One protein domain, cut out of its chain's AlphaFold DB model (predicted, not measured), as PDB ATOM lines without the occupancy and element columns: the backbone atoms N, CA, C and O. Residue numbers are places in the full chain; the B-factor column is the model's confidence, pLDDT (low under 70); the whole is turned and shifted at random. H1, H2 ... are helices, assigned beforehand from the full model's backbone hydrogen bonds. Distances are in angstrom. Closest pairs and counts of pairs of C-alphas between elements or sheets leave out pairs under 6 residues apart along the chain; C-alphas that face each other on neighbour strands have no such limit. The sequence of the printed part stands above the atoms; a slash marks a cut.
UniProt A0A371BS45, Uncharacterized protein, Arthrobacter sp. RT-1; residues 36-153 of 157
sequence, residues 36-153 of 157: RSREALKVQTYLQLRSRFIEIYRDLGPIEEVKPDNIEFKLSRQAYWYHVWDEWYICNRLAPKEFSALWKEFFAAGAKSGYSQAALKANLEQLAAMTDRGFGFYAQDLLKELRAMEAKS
ATOM      1  N   ARG A  36       9.703  45.352  -0.237       81.81
ATOM      2  CA  ARG A  36       9.884  46.664   0.411       81.81
ATOM      3  C   ARG A  36       8.680  47.067   1.258       81.81
ATOM      4  O   ARG A  36       8.857  47.624   2.335       81.81
ATOM      5  N   SER A  37       7.467  46.778   0.792       78.56
ATOM      6  CA  SER A  37       6.242  47.055   1.545       78.56
ATOM      7  C   SER A  37       6.203  46.259   2.852       78.56
ATOM      8  O   SER A  37       5.926  46.830   3.906       78.56
ATOM      9  N   ARG A  38       6.588  44.975   2.819       80.38
ATOM     10  CA  ARG A  38       6.710  44.148   4.029       80.38
ATOM     11  C   ARG A  38       7.751  44.693   5.001       80.38
ATOM     12  O   ARG A  38       7.495  44.708   6.198       80.38
ATOM     13  N   GLU A  39       8.910  45.138   4.521       81.88
ATOM     14  CA  GLU A  39       9.938  45.751   5.376       81.88
ATOM     15  C   GLU A  39       9.437  47.037   6.044       81.88
ATOM     16  O   GLU A  39       9.587  47.195   7.255       81.88
ATOM     17  N   ALA A  40       8.779  47.918   5.287       80.81
ATOM     18  CA  ALA A  40       8.197  49.146   5.827       80.81
ATOM     19  C   ALA A  40       7.127  48.851   6.890       80.81
ATOM     20  O   ALA A  40       7.147  49.451   7.966       80.81
ATOM     21  N   LEU A  41       6.250  47.875   6.629       81.88
ATOM     22  CA  LEU A  41       5.249  47.422   7.593       81.88
ATOM     23  C   LEU A  41       5.908  46.879   8.866       81.88
ATOM     24  O   LEU A  41       5.458  47.192   9.963       81.88
ATOM     25  N   LYS A  42       7.005  46.115   8.745       80.88
ATOM     26  CA  LYS A  42       7.727  45.597   9.914       80.88
ATOM     27  C   LYS A  42       8.259  46.710  10.807       80.88
ATOM     28  O   LYS A  42       8.059  46.664  12.019       80.88
ATOM     29  N   VAL A  43       8.914  47.702  10.205       84.94
ATOM     30  CA  VAL A  43       9.463  48.857  10.927       84.94
ATOM     31  C   VAL A  43       8.343  49.652  11.592       84.94
ATOM     32  O   VAL A  43       8.456  49.995  12.765       84.94
ATOM     33  N   GLN A  44       7.243  49.904  10.882       85.75
ATOM     34  CA  GLN A  44       6.106  50.635  11.433       85.75
ATOM     35  C   GLN A  44       5.479  49.904  12.627       85.75
ATOM     36  O   GLN A  44       5.287  50.523  13.672       85.75
ATOM     37  N   THR A  45       5.206  48.603  12.503       81.75
ATOM     38  CA  THR A  45       4.657  47.795  13.601       81.75
ATOM     39  C   THR A  45       5.607  47.780  14.797       81.75
ATOM     40  O   THR A  45       5.166  47.985  15.924       81.75
ATOM     41  N   TYR A  46       6.913  47.615  14.567       83.31
ATOM     42  CA  TYR A  46       7.913  47.685  15.633       83.31
ATOM     43  C   TYR A  46       7.896  49.041  16.351       83.31
ATOM     44  O   TYR A  46       7.855  49.084  17.578       83.31
ATOM     45  N   LEU A  47       7.886  50.153  15.609       86.44
ATOM     46  CA  LEU A  47       7.856  51.496  16.193       86.44
ATOM     47  C   LEU A  47       6.564  51.755  16.978       86.44
ATOM     48  O   LEU A  47       6.616  52.344  18.056       86.44
ATOM     49  N   GLN A  48       5.419  51.291  16.474       84.38
ATOM     50  CA  GLN A  48       4.135  51.405  17.168       84.38
ATOM     51  C   GLN A  48       4.124  50.614  18.477       84.38
ATOM     52  O   GLN A  48       3.708  51.149  19.506       84.38
ATOM     53  N   LEU A  49       4.614  49.370  18.455       84.44
ATOM     54  CA  LEU A  49       4.745  48.557  19.662       84.44
ATOM     55  C   LEU A  49       5.695  49.235  20.655       84.44
ATOM     56  O   LEU A  49       5.332  49.479  21.802       84.44
ATOM     57  N   ARG A  50       6.864  49.675  20.183       83.88
ATOM     58  CA  ARG A  50       7.865  50.326  21.028       83.88
ATOM     59  C   ARG A  50       7.365  51.622  21.670       83.88
ATOM     60  O   ARG A  50       7.689  51.869  22.828       83.88
ATOM     61  N   SER A  51       6.595  52.439  20.952       82.69
ATOM     62  CA  SER A  51       6.011  53.668  21.510       82.69
ATOM     63  C   SER A  51       5.064  53.352  22.667       82.69
ATOM     64  O   SER A  51       5.215  53.916  23.748       82.69
ATOM     65  N   ARG A  52       4.155  52.385  22.474       80.81
ATOM     66  CA  ARG A  52       3.220  51.940  23.519       80.81
ATOM     67  C   ARG A  52       3.950  51.377  24.735       80.81
ATOM     68  O   ARG A  52       3.576  51.676  25.863       80.81
ATOM     69  N   PHE A  53       5.023  50.616  24.518       83.50
ATOM     70  CA  PHE A  53       5.855  50.126  25.614       83.50
ATOM     71  C   PHE A  53       6.424  51.269  26.461       83.50
ATOM     72  O   PHE A  53       6.406  51.188  27.683       83.50
ATOM     73  N   ILE A  54       6.944  52.327  25.830       82.56
ATOM     74  CA  ILE A  54       7.547  53.462  26.548       82.56
ATOM     75  C   ILE A  54       6.504  54.186  27.407       82.56
ATOM     76  O   ILE A  54       6.824  54.591  28.523       82.56
ATOM     77  N   GLU A  55       5.277  54.330  26.906       82.06
ATOM     78  CA  GLU A  55       4.153  54.894  27.663       82.06
ATOM     79  C   GLU A  55       3.853  54.034  28.898       82.06
ATOM     80  O   GLU A  55       3.940  54.519  30.021       82.06
ATOM     81  N   ILE A  56       3.657  52.726  28.713       82.06
ATOM     82  CA  ILE A  56       3.371  51.794  29.814       82.06
ATOM     83  C   ILE A  56       4.519  51.737  30.832       82.06
ATOM     84  O   ILE A  56       4.288  51.673  32.039       82.06
ATOM     85  N   TYR A  57       5.769  51.754  30.363       78.38
ATOM     86  CA  TYR A  57       6.951  51.688  31.221       78.38
ATOM     87  C   TYR A  57       7.081  52.903  32.137       78.38
ATOM     88  O   TYR A  57       7.513  52.764  33.279       78.38
ATOM     89  N   ARG A  58       6.679  54.086  31.669       80.19
ATOM     90  CA  ARG A  58       6.641  55.292  32.506       80.19
ATOM     91  C   ARG A  58       5.617  55.182  33.632       80.19
ATOM     92  O   ARG A  58       5.880  55.673  34.727       80.19
ATOM     93  N   ASP A  59       4.516  54.485  33.381       82.88
ATOM     94  CA  ASP A  59       3.379  54.400  34.297       82.88
ATOM     95  C   ASP A  59       3.441  53.173  35.228       82.88
ATOM     96  O   ASP A  59       2.574  52.989  36.085       82.88
ATOM     97  N   LEU A  60       4.455  52.313  35.071       77.12
ATOM     98  CA  LEU A  60       4.588  51.037  35.786       77.12
ATOM     99  C   LEU A  60       4.819  51.190  37.300       77.12
ATOM    100  O   LEU A  60       4.476  50.277  38.057       77.12
ATOM    101  N   GLY A  61       5.339  52.340  37.741       72.56
ATOM    102  CA  GLY A  61       5.622  52.615  39.153       72.56
ATOM    103  C   GLY A  61       6.675  51.670  39.756       72.56
ATOM    104  O   GLY A  61       7.447  51.063  39.014       72.56
ATOM    105  N   PRO A  62       6.733  51.533  41.096       73.19
ATOM    106  CA  PRO A  62       7.617  50.581  41.771       73.19
ATOM    107  C   PRO A  62       7.269  49.136  41.385       73.19
ATOM    108  O   PRO A  62       6.101  48.733  41.418       73.19
ATOM    109  N   ILE A  63       8.276  48.339  41.021       74.19
ATOM    110  CA  ILE A  63       8.103  46.970  40.491       74.19
ATOM    111  C   ILE A  63       8.426  45.913  41.567       74.19
ATOM    112  O   ILE A  63       8.069  44.741  41.441       74.19
ATOM    113  N   GLU A  64       9.025  46.333  42.677       73.94
ATOM    114  CA  GLU A  64       9.370  45.504  43.831       73.94
ATOM    115  C   GLU A  64       8.129  45.120  44.660       73.94
ATOM    116  O   GLU A  64       8.089  44.072  45.307       73.94
ATOM    117  N   GLU A  65       7.078  45.944  44.621       72.88
ATOM    118  CA  GLU A  65       5.878  45.771  45.442       72.88
ATOM    119  C   GLU A  65       4.853  44.836  44.789       72.88
ATOM    120  O   GLU A  65       4.167  45.196  43.827       72.88
ATOM    121  N   VAL A  66       4.681  43.634  45.346       65.12
ATOM    122  CA  VAL A  66       3.772  42.607  44.800       65.12
ATOM    123  C   VAL A  66       2.307  43.054  44.780       65.12
ATOM    124  O   VAL A  66       1.574  42.744  43.839       65.12
ATOM    125  N   LYS A  67       1.879  43.822  45.784       65.94
ATOM    126  CA  LYS A  67       0.542  44.415  45.850       65.94
ATOM    127  C   LYS A  67       0.685  45.929  45.784       65.94
ATOM    128  O   LYS A  67       1.205  46.497  46.734       65.94
ATOM    129  N   PRO A  68       0.250  46.576  44.696       60.38
ATOM    130  CA  PRO A  68       0.184  48.018  44.693       60.38
ATOM    131  C   PRO A  68      -1.064  48.432  45.477       60.38
ATOM    132  O   PRO A  68      -2.177  48.034  45.124       60.38
ATOM    133  N   ASP A  69      -0.892  49.247  46.515       65.25
ATOM    134  CA  ASP A  69      -2.021  49.899  47.195       65.25
ATOM    135  C   ASP A  69      -2.707  50.929  46.269       65.25
ATOM    136  O   ASP A  69      -3.861  51.304  46.476       65.25
ATOM    137  N   ASN A  70      -2.020  51.332  45.189       79.50
ATOM    138  CA  ASN A  70      -2.526  52.215  44.143       79.50
ATOM    139  C   ASN A  70      -3.140  51.430  42.958       79.50
ATOM    140  O   ASN A  70      -2.486  50.609  42.307       79.50
ATOM    141  N   ILE A  71      -4.400  51.743  42.636       83.69
ATOM    142  CA  ILE A  71      -5.144  51.204  41.485       83.69
ATOM    143  C   ILE A  71      -4.435  51.497  40.155       83.69
ATOM    144  O   ILE A  71      -4.448  50.644  39.268       83.69
ATOM    145  N   GLU A  72      -3.792  52.655  40.013       84.00
ATOM    146  CA  GLU A  72      -3.092  53.059  38.788       84.00
ATOM    147  C   GLU A  72      -1.972  52.076  38.450       84.00
ATOM    148  O   GLU A  72      -1.946  51.527  37.354       84.00
ATOM    149  N   PHE A  73      -1.124  51.724  39.423       83.12
ATOM    150  CA  PHE A  73      -0.055  50.746  39.207       83.12
ATOM    151  C   PHE A  73      -0.597  49.361  38.862       83.12
ATOM    152  O   PHE A  73      -0.009  48.648  38.048       83.12
ATOM    153  N   LYS A  74      -1.741  48.962  39.434       84.06
ATOM    154  CA  LYS A  74      -2.398  47.712  39.037       84.06
ATOM    155  C   LYS A  74      -2.793  47.746  37.558       84.06
ATOM    156  O   LYS A  74      -2.543  46.767  36.860       84.06
ATOM    157  N   LEU A  75      -3.389  48.843  37.089       85.06
ATOM    158  CA  LEU A  75      -3.798  49.004  35.692       85.06
ATOM    159  C   LEU A  75      -2.592  49.065  34.748       85.06
ATOM    160  O   LEU A  75      -2.607  48.386  33.724       85.06
ATOM    161  N   SER A  76      -1.520  49.769  35.113       87.00
ATOM    162  CA  SER A  76      -0.283  49.822  34.322       87.00
ATOM    163  C   SER A  76       0.367  48.446  34.175       87.00
ATOM    164  O   SER A  76       0.783  48.058  33.084       87.00
ATOM    165  N   ARG A  77       0.394  47.646  35.250       89.06
ATOM    166  CA  ARG A  77       0.891  46.258  35.214       89.06
ATOM    167  C   ARG A  77       0.024  45.357  34.334       89.06
ATOM    168  O   ARG A  77       0.555  44.507  33.627       89.06
ATOM    169  N   GLN A  78      -1.293  45.562  34.329       89.31
ATOM    170  CA  GLN A  78      -2.173  44.857  33.396       89.31
ATOM    171  C   GLN A  78      -1.886  45.278  31.953       89.31
ATOM    172  O   GLN A  78      -1.691  44.415  31.102       89.31
ATOM    173  N   ALA A  79      -1.808  46.586  31.683       89.19
ATOM    174  CA  ALA A  79      -1.508  47.134  30.362       89.19
ATOM    175  C   ALA A  79      -0.181  46.597  29.807       89.19
ATOM    176  O   ALA A  79      -0.113  46.232  28.635       89.19
ATOM    177  N   TYR A  80       0.833  46.452  30.665       91.12
ATOM    178  CA  TYR A  80       2.088  45.784  30.328       91.12
ATOM    179  C   TYR A  80       1.863  44.370  29.784       91.12
ATOM    180  O   TYR A  80       2.374  44.035  28.718       91.12
ATOM    181  N   TRP A  81       1.057  43.544  30.453       92.69
ATOM    182  CA  TRP A  81       0.811  42.177  29.996       92.69
ATOM    183  C   TRP A  81      -0.060  42.085  28.747       92.69
ATOM    184  O   TRP A  81       0.203  41.229  27.903       92.69
ATOM    185  N   TYR A  82      -1.035  42.982  28.579       90.69
ATOM    186  CA  TYR A  82      -1.753  43.120  27.308       90.69
ATOM    187  C   TYR A  82      -0.792  43.455  26.168       90.69
ATOM    188  O   TYR A  82      -0.859  42.843  25.106       90.69
ATOM    189  N   HIS A  83       0.150  44.364  26.409       91.81
ATOM    190  CA  HIS A  83       1.135  44.749  25.412       91.81
ATOM    191  C   HIS A  83       2.089  43.605  25.045       91.81
ATOM    192  O   HIS A  83       2.273  43.316  23.865       91.81
ATOM    193  N   VAL A  84       2.633  42.899  26.040       93.19
ATOM    194  CA  VAL A  84       3.472  41.711  25.808       93.19
ATOM    195  C   VAL A  84       2.698  40.626  25.054       93.19
ATOM    196  O   VAL A  84       3.257  39.937  24.199       93.19
ATOM    197  N   TRP A  85       1.403  40.467  25.340       93.25
ATOM    198  CA  TRP A  85       0.562  39.540  24.593       93.25
ATOM    199  C   TRP A  85       0.384  39.967  23.136       93.25
ATOM    200  O   TRP A  85       0.521  39.114  22.262       93.25
ATOM    201  N   ASP A  86       0.153  41.251  22.853       91.38
ATOM    202  CA  ASP A  86       0.072  41.762  21.478       91.38
ATOM    203  C   ASP A  86       1.373  41.481  20.711       91.38
ATOM    204  O   ASP A  86       1.337  40.956  19.595       91.38
ATOM    205  N   GLU A  87       2.530  41.768  21.318       91.75
ATOM    206  CA  GLU A  87       3.848  41.479  20.738       91.75
ATOM    207  C   GLU A  87       3.991  39.989  20.406       91.75
ATOM    208  O   GLU A  87       4.332  39.617  19.276       91.75
ATOM    209  N   TRP A  88       3.684  39.125  21.374       94.12
ATOM    210  CA  TRP A  88       3.762  37.680  21.210       94.12
ATOM    211  C   TRP A  88       2.798  37.167  20.137       94.12
ATOM    212  O   TRP A  88       3.192  36.382  19.270       94.12
ATOM    213  N   TYR A  89       1.543  37.609  20.174       91.94
ATOM    214  CA  TYR A  89       0.484  37.156  19.281       91.94
ATOM    215  C   TYR A  89       0.765  37.574  17.839       91.94
ATOM    216  O   TYR A  89       0.672  36.750  16.925       91.94
ATOM    217  N   ILE A  90       1.189  38.822  17.621       89.69
ATOM    218  CA  ILE A  90       1.571  39.310  16.294       89.69
ATOM    219  C   ILE A  90       2.727  38.473  15.737       89.69
ATOM    220  O   ILE A  90       2.662  38.000  14.597       89.69
ATOM    221  N   CYS A  91       3.757  38.238  16.552       90.69
ATOM    222  CA  CYS A  91       4.974  37.569  16.109       90.69
ATOM    223  C   CYS A  91       4.839  36.051  15.943       90.69
ATOM    224  O   CYS A  91       5.557  35.478  15.125       90.69
ATOM    225  N   ASN A  92       3.959  35.391  16.699       89.69
ATOM    226  CA  ASN A  92       3.866  33.926  16.719       89.69
ATOM    227  C   ASN A  92       2.575  33.374  16.100       89.69
ATOM    228  O   ASN A  92       2.557  32.218  15.676       89.69
ATOM    229  N   ARG A  93       1.497  34.165  16.025       89.00
ATOM    230  CA  ARG A  93       0.189  33.713  15.522       89.00
ATOM    231  C   ARG A  93      -0.257  34.463  14.271       89.00
ATOM    232  O   ARG A  93      -0.593  33.810  13.288       89.00
ATOM    233  N   LEU A  94      -0.248  35.797  14.287       87.94
ATOM    234  CA  LEU A  94      -0.831  36.598  13.203       87.94
ATOM    235  C   LEU A  94       0.047  36.624  11.945       87.94
ATOM    236  O   LEU A  94      -0.450  36.395  10.845       87.94
ATOM    237  N   ALA A  95       1.343  36.899  12.098       86.00
ATOM    238  CA  ALA A  95       2.268  37.034  10.971       86.00
ATOM    239  C   ALA A  95       3.657  36.429  11.283       86.00
ATOM    240  O   ALA A  95       4.682  37.119  11.287       86.00
ATOM    241  N   PRO A  96       3.727  35.108  11.551       88.69
ATOM    242  CA  PRO A  96       4.949  34.460  12.023       88.69
ATOM    243  C   PRO A  96       6.085  34.428  10.995       88.69
ATOM    244  O   PRO A  96       7.258  34.449  11.373       88.69
ATOM    245  N   LYS A  97       5.779  34.409   9.691       86.75
ATOM    246  CA  LYS A  97       6.815  34.433   8.642       86.75
ATOM    247  C   LYS A  97       7.539  35.778   8.605       86.75
ATOM    248  O   LYS A  97       8.724  35.846   8.294       86.75
ATOM    249  N   GLU A  98       6.824  36.847   8.921       84.31
ATOM    250  CA  GLU A  98       7.311  38.212   8.863       84.31
ATOM    251  C   GLU A  98       7.976  38.642  10.175       84.31
ATOM    252  O   GLU A  98       9.012  39.309  10.126       84.31
ATOM    253  N   PHE A  99       7.413  38.251  11.321       87.06
ATOM    254  CA  PHE A  99       7.714  38.865  12.616       87.06
ATOM    255  C   PHE A  99       8.308  37.926  13.673       87.06
ATOM    256  O   PHE A  99       8.733  38.408  14.720       87.06
ATOM    257  N   SER A 100       8.413  36.616  13.426       89.00
ATOM    258  CA  SER A 100       8.933  35.675  14.439       89.00
ATOM    259  C   SER A 100      10.340  36.012  14.951       89.00
ATOM    260  O   SER A 100      10.648  35.741  16.112       89.00
ATOM    261  N   ALA A 101      11.184  36.626  14.114       88.06
ATOM    262  CA  ALA A 101      12.504  37.107  14.520       88.06
ATOM    263  C   ALA A 101      12.420  38.249  15.548       88.06
ATOM    264  O   ALA A 101      13.175  38.237  16.514       88.06
ATOM    265  N   LEU A 102      11.458  39.176  15.415       87.25
ATOM    266  CA  LEU A 102      11.313  40.299  16.353       87.25
ATOM    267  C   LEU A 102      11.021  39.820  17.773       87.25
ATOM    268  O   LEU A 102      11.601  40.335  18.728       87.25
ATOM    269  N   TRP A 103      10.164  38.808  17.918       91.38
ATOM    270  CA  TRP A 103       9.909  38.227  19.229       91.38
ATOM    271  C   TRP A 103      11.176  37.630  19.835       91.38
ATOM    272  O   TRP A 103      11.541  37.979  20.951       91.38
ATOM    273  N   LYS A 104      11.876  36.772  19.086       89.12
ATOM    274  CA  LYS A 104      13.067  36.068  19.583       89.12
ATOM    275  C   LYS A 104      14.225  37.006  19.921       89.12
ATOM    276  O   LYS A 104      14.927  36.756  20.893       89.12
ATOM    277  N   GLU A 105      14.434  38.040  19.114       85.88
ATOM    278  CA  GLU A 105      15.601  38.919  19.217       85.88
ATOM    279  C   GLU A 105      15.369  40.121  20.141       85.88
ATOM    280  O   GLU A 105      16.323  40.595  20.755       85.88
ATOM    281  N   PHE A 106      14.127  40.601  20.275       84.69
ATOM    282  CA  PHE A 106      13.836  41.846  20.995       84.69
ATOM    283  C   PHE A 106      12.811  41.670  22.117       84.69
ATOM    284  O   PHE A 106      13.112  41.951  23.278       84.69
ATOM    285  N   PHE A 107      11.602  41.206  21.799       89.44
ATOM    286  CA  PHE A 107      10.489  41.261  22.755       89.44
ATOM    287  C   PHE A 107      10.588  40.202  23.860       89.44
ATOM    288  O   PHE A 107      10.332  40.499  25.027       89.44
ATOM    289  N   ALA A 108      11.048  38.990  23.537       90.69
ATOM    290  CA  ALA A 108      11.147  37.887  24.492       90.69
ATOM    291  C   ALA A 108      12.057  38.219  25.686       90.69
ATOM    292  O   ALA A 108      11.771  37.807  26.808       90.69
ATOM    293  N   ALA A 109      13.128  38.991  25.473       87.75
ATOM    294  CA  ALA A 109      14.020  39.415  26.549       87.75
ATOM    295  C   ALA A 109      13.313  40.353  27.544       87.75
ATOM    296  O   ALA A 109      13.422  40.158  28.755       87.75
ATOM    297  N   GLY A 110      12.546  41.325  27.039       86.88
ATOM    298  CA  GLY A 110      11.739  42.227  27.863       86.88
ATOM    299  C   GLY A 110      10.631  41.481  28.603       86.88
ATOM    300  O   GLY A 110      10.517  41.598  29.821       86.88
ATOM    301  N   ALA A 111       9.891  40.627  27.892       92.88
ATOM    302  CA  ALA A 111       8.837  39.799  28.466       92.88
ATOM    303  C   ALA A 111       9.365  38.883  29.583       92.88
ATOM    304  O   ALA A 111       8.776  38.816  30.664       92.88
ATOM    305  N   LYS A 112      10.519  38.240  29.363       91.62
ATOM    306  CA  LYS A 112      11.216  37.433  30.372       91.62
ATOM    307  C   LYS A 112      11.660  38.277  31.567       91.62
ATOM    308  O   LYS A 112      11.472  37.849  32.703       91.62
ATOM    309  N   SER A 113      12.228  39.461  31.335       88.69
ATOM    310  CA  SER A 113      12.623  40.369  32.416       88.69
ATOM    311  C   SER A 113      11.417  40.776  33.265       88.69
ATOM    312  O   SER A 113      11.452  40.593  34.480       88.69
ATOM    313  N   GLY A 114      10.308  41.201  32.653       89.00
ATOM    314  CA  GLY A 114       9.076  41.490  33.386       89.00
ATOM    315  C   GLY A 114       8.526  40.275  34.133       89.00
ATOM    316  O   GLY A 114       8.094  40.404  35.270       89.00
ATOM    317  N   TYR A 115       8.608  39.075  33.554       92.56
ATOM    318  CA  TYR A 115       8.167  37.851  34.230       92.56
ATOM    319  C   TYR A 115       9.052  37.460  35.425       92.56
ATOM    320  O   TYR A 115       8.574  36.803  36.345       92.56
ATOM    321  N   SER A 116      10.318  37.885  35.452       89.56
ATOM    322  CA  SER A 116      11.202  37.681  36.611       89.56
ATOM    323  C   SER A 116      10.880  38.603  37.794       89.56
ATOM    324  O   SER A 116      11.294  38.333  38.919       89.56
ATOM    325  N   GLN A 117      10.107  39.669  37.564       89.00
ATOM    326  CA  GLN A 117       9.711  40.616  38.600       89.00
ATOM    327  C   GLN A 117       8.479  40.116  39.355       89.00
ATOM    328  O   GLN A 117       7.431  39.866  38.755       89.00
ATOM    329  N   ALA A 118       8.572  40.020  40.683       88.62
ATOM    330  CA  ALA A 118       7.539  39.403  41.519       88.62
ATOM    331  C   ALA A 118       6.150  40.043  41.337       88.62
ATOM    332  O   ALA A 118       5.147  39.338  41.212       88.62
ATOM    333  N   ALA A 119       6.089  41.374  41.262       88.12
ATOM    334  CA  ALA A 119       4.848  42.116  41.083       88.12
ATOM    335  C   ALA A 119       4.166  41.869  39.734       88.12
ATOM    336  O   ALA A 119       2.946  41.700  39.661       88.12
ATOM    337  N   LEU A 120       4.956  41.842  38.664       90.31
ATOM    338  CA  LEU A 120       4.463  41.593  37.316       90.31
ATOM    339  C   LEU A 120       4.073  40.126  37.151       90.31
ATOM    340  O   LEU A 120       2.989  39.853  36.640       90.31
ATOM    341  N   LYS A 121       4.887  39.191  37.652       91.44
ATOM    342  CA  LYS A 121       4.578  37.756  37.664       91.44
ATOM    343  C   LYS A 121       3.249  37.474  38.361       91.44
ATOM    344  O   LYS A 121       2.366  36.873  37.758       91.44
ATOM    345  N   ALA A 122       3.067  37.986  39.580       89.12
ATOM    346  CA  ALA A 122       1.827  37.812  40.332       89.12
ATOM    347  C   ALA A 122       0.613  38.409  39.600       89.12
ATOM    348  O   ALA A 122      -0.455  37.797  39.568       89.12
ATOM    349  N   ASN A 123       0.774  39.581  38.973       90.06
ATOM    350  CA  ASN A 123      -0.285  40.190  38.171       90.06
ATOM    351  C   ASN A 123      -0.663  39.321  36.960       90.06
ATOM    352  O   ASN A 123      -1.850  39.109  36.722       90.06
ATOM    353  N   LEU A 124       0.323  38.774  36.242       91.06
ATOM    354  CA  LEU A 124       0.076  37.889  35.104       91.06
ATOM    355  C   LEU A 124      -0.644  36.614  35.525       91.06
ATOM    356  O   LEU A 124      -1.603  36.210  34.877       91.06
ATOM    357  N   GLU A 125      -0.194  35.978  36.605       90.00
ATOM    358  CA  GLU A 125      -0.809  34.750  37.105       90.00
ATOM    359  C   GLU A 125      -2.245  34.996  37.576       90.00
ATOM    360  O   GLU A 125      -3.129  34.187  37.293       90.00
ATOM    361  N   GLN A 126      -2.509  36.148  38.201       88.12
ATOM    362  CA  GLN A 126      -3.865  36.562  38.553       88.12
ATOM    363  C   GLN A 126      -4.742  36.761  37.309       88.12
ATOM    364  O   GLN A 126      -5.877  36.286  37.283       88.12
ATOM    365  N   LEU A 127      -4.233  37.448  36.282       87.06
ATOM    366  CA  LEU A 127      -4.956  37.639  35.024       87.06
ATOM    367  C   LEU A 127      -5.213  36.304  34.312       87.06
ATOM    368  O   LEU A 127      -6.301  36.089  33.783       87.06
ATOM    369  N   ALA A 128      -4.233  35.399  34.319       87.25
ATOM    370  CA  ALA A 128      -4.320  34.081  33.702       87.25
ATOM    371  C   ALA A 128      -5.289  33.139  34.431       87.25
ATOM    372  O   ALA A 128      -5.879  32.264  33.801       87.25
ATOM    373  N   ALA A 129      -5.490  33.312  35.740       86.06
ATOM    374  CA  ALA A 129      -6.435  32.509  36.515       86.06
ATOM    375  C   ALA A 129      -7.908  32.763  36.133       86.06
ATOM    376  O   ALA A 129      -8.763  31.918  36.394       86.06
ATOM    377  N   MET A 130      -8.212  33.897  35.492       82.69
ATOM    378  CA  MET A 130      -9.549  34.234  34.988       82.69
ATOM    379  C   MET A 130      -9.782  33.577  33.617       82.69
ATOM    380  O   MET A 130      -9.679  34.215  32.572       82.69
ATOM    381  N   THR A 131     -10.014  32.263  33.612       77.38
ATOM    382  CA  THR A 131     -10.075  31.442  32.386       77.38
ATOM    383  C   THR A 131     -11.430  31.453  31.682       77.38
ATOM    384  O   THR A 131     -11.528  31.012  30.537       77.38
ATOM    385  N   ASP A 132     -12.476  31.941  32.342       71.62
ATOM    386  CA  ASP A 132     -13.841  31.925  31.832       71.62
ATOM    387  C   ASP A 132     -14.092  33.017  30.782       71.62
ATOM    388  O   ASP A 132     -14.882  32.787  29.865       71.62
ATOM    389  N   ARG A 133     -13.427  34.185  30.879       65.44
ATOM    390  CA  ARG A 133     -13.496  35.305  29.912       65.44
ATOM    391  C   ARG A 133     -12.248  36.202  29.976       65.44
ATOM    392  O   ARG A 133     -11.555  36.260  30.983       65.44
ATOM    393  N   GLY A 134     -12.023  37.001  28.929       72.19
ATOM    394  CA  GLY A 134     -11.013  38.070  28.930       72.19
ATOM    395  C   GLY A 134      -9.578  37.575  28.711       72.19
ATOM    396  O   GLY A 134      -9.361  36.587  28.013       72.19
ATOM    397  N   PHE A 135      -8.600  38.288  29.281       78.69
ATOM    398  CA  PHE A 135      -7.168  38.022  29.080       78.69
ATOM    399  C   PHE A 135      -6.744  36.601  29.454       78.69
ATOM    400  O   PHE A 135      -5.969  35.978  28.731       78.69
ATOM    401  N   GLY A 136      -7.292  36.042  30.536       78.69
ATOM    402  CA  GLY A 136      -6.878  34.727  31.018       78.69
ATOM    403  C   GLY A 136      -7.210  33.563  30.085       78.69
ATOM    404  O   GLY A 136      -6.530  32.537  30.148       78.69
ATOM    405  N   PHE A 137      -8.168  33.730  29.165       78.31
ATOM    406  CA  PHE A 137      -8.474  32.731  28.139       78.31
ATOM    407  C   PHE A 137      -7.342  32.588  27.109       78.31
ATOM    408  O   PHE A 137      -6.949  31.474  26.770       78.31
ATOM    409  N   TYR A 138      -6.783  33.701  26.624       80.00
ATOM    410  CA  TYR A 138      -5.776  33.695  25.551       80.00
ATOM    411  C   TYR A 138      -4.329  33.860  26.037       80.00
ATOM    412  O   TYR A 138      -3.391  33.648  25.267       80.00
ATOM    413  N   ALA A 139      -4.121  34.217  27.304       81.25
ATOM    414  CA  ALA A 139      -2.793  34.384  27.886       81.25
ATOM    415  C   ALA A 139      -2.118  33.065  28.294       81.25
ATOM    416  O   ALA A 139      -0.932  33.073  28.617       81.25
ATOM    417  N   GLN A 140      -2.830  31.933  28.264       86.06
ATOM    418  CA  GLN A 140      -2.276  30.629  28.660       86.06
ATOM    419  C   GLN A 140      -1.076  30.214  27.806       86.06
ATOM    420  O   GLN A 140      -0.081  29.715  28.332       86.06
ATOM    421  N   ASP A 141      -1.142  30.456  26.495       88.31
ATOM    422  CA  ASP A 141      -0.044  30.134  25.582       88.31
ATOM    423  C   ASP A 141       1.190  30.999  25.861       88.31
ATOM    424  O   ASP A 141       2.303  30.478  25.946       88.31
ATOM    425  N   LEU A 142       0.981  32.303  26.077       90.94
ATOM    426  CA  LEU A 142       2.043  33.227  26.473       90.94
ATOM    427  C   LEU A 142       2.668  32.793  27.805       90.94
ATOM    428  O   LEU A 142       3.887  32.720  27.923       90.94
ATOM    429  N   LEU A 143       1.848  32.451  28.803       91.06
ATOM    430  CA  LEU A 143       2.322  32.017  30.116       91.06
ATOM    431  C   LEU A 143       3.137  30.721  30.024       91.06
ATOM    432  O   LEU A 143       4.181  30.589  30.665       91.06
ATOM    433  N   LYS A 144       2.690  29.766  29.202       90.69
ATOM    434  CA  LYS A 144       3.430  28.530  28.924       90.69
ATOM    435  C   LYS A 144       4.792  28.831  28.303       90.69
ATOM    436  O   LYS A 144       5.786  28.212  28.685       90.69
ATOM    437  N   GLU A 145       4.846  29.772  27.369       91.12
ATOM    438  CA  GLU A 145       6.093  30.189  26.740       91.12
ATOM    439  C   GLU A 145       7.044  30.876  27.728       91.12
ATOM    440  O   GLU A 145       8.209  30.485  27.814       91.12
ATOM    441  N   LEU A 146       6.550  31.811  28.542       92.06
ATOM    442  CA  LEU A 146       7.351  32.499  29.560       92.06
ATOM    443  C   LEU A 146       7.931  31.524  30.591       92.06
ATOM    444  O   LEU A 146       9.118  31.594  30.909       92.06
ATOM    445  N   ARG A 147       7.139  30.546  31.046       91.25
ATOM    446  CA  ARG A 147       7.614  29.470  31.934       91.25
ATOM    447  C   ARG A 147       8.692  28.611  31.278       91.25
ATOM    448  O   ARG A 147       9.674  28.249  31.921       91.25
ATOM    449  N   ALA A 148       8.546  28.305  29.989       90.44
ATOM    450  CA  ALA A 148       9.564  27.565  29.247       90.44
ATOM    451  C   ALA A 148      10.863  28.374  29.066       90.44
ATOM    452  O   ALA A 148      11.945  27.789  29.058       90.44
ATOM    453  N   MET A 149      10.779  29.700  28.921       88.81
ATOM    454  CA  MET A 149      11.944  30.593  28.857       88.81
ATOM    455  C   MET A 149      12.660  30.721  30.207       88.81
ATOM    456  O   MET A 149      13.893  30.733  30.244       88.81
ATOM    457  N   GLU A 150      11.902  30.790  31.305       85.12
ATOM    458  CA  GLU A 150      12.421  30.788  32.679       85.12
ATOM    459  C   GLU A 150      13.207  29.493  32.946       85.12
ATOM    460  O   GLU A 150      14.385  29.551  33.287       85.12
ATOM    461  N   ALA A 151      12.620  28.328  32.645       82.94
ATOM    462  CA  ALA A 151      13.253  27.019  32.849       82.94
ATOM    463  C   ALA A 151      14.522  26.777  32.005       82.94
ATOM    464  O   ALA A 151      15.375  25.977  32.380       82.94
ATOM    465  N   LYS A 152      14.658  27.442  30.851       76.62
ATOM    466  CA  LYS A 152      15.828  27.321  29.960       76.62
ATOM    467  C   LYS A 152      17.000  28.216  30.355       76.62
ATOM    468  O   LYS A 152      18.021  28.195  29.673       76.62
ATOM    469  N   SER A 153      16.856  29.019  31.404       62.31
ATOM    470  CA  SER A 153      17.934  29.864  31.906       62.31
ATOM    471  C   SER A 153      18.636  29.123  33.040       62.31
ATOM    472  O   SER A 153      18.099  29.117  34.145       62.31
TER     473      SER A 153
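What this domain is: This is residues 36 to 153 of the 157 residues of an uncharacterized protein of Arthrobacter sp. RT-1 (UniProt A0A371BS45). H1, H2 and H3 form an up-and-down bundle, each running against the one before it; H5 crosses H2 and H3 on the side away from H1, and H4 packs across residues 74 to 81 of H2, past the end of H3. The printed part has 118 residues with five named helices, H1 to H5 in chain order, and no named strand; the class is all helix. It is compact, with a radius of gyration of the C-alphas of 14.5 A, yet elongated, spanning 48 by 31 by 27 A.

Where its parts are: H1, residues 36 to 59, runs 35.4 A from C-alpha 36 at (9.884, 46.664, 0.411). H2, residues 71 to 94, measures 32.1 A, and H3, residues 96 to 116, 25.6 A, with a kink of 54 degrees near residue 103. H4 is residues 118 to 129. H5, residues 135 to 151, measures 23.5 A, has a kink of 40 degrees near residue 142 and ends at C-alpha 151, (13.253, 27.019, 32.849).

How they stand to each other: Residues 49 to 59 of H1 touch H2 in a hairpin, at a shallow tilt of 17 degrees; their closest C-alphas, Asp 59 and Ser 76, are 5.9 A apart. H2 and H3 form another hairpin, at 29 degrees, closest at the C-alphas of Cys 91 and Phe 99, 4.6 A. H5 touches H2 about perpendicular, at 79 degrees, closest at the C-alphas of Trp 85 and Leu 142, 6.8 A. H4 touches H2, closest at the C-alphas of Arg 77 and Leu 120, 6.2 A. H1 is apart from H4 and H5. In H1 and H4 every O i to N i+4 pair is within hydrogen-bond range; in H2 19 of 20, in H3 11 of 17 and in H5 10 of 13 are.

The domain as a whole: The farthest C-alphas, Arg 36 and Asp 69, are 48.4 A apart. The printed part has no cut; the link from H1 to H2 is long. Residues 66 to 69, 133 and 153 have pLDDT under 70.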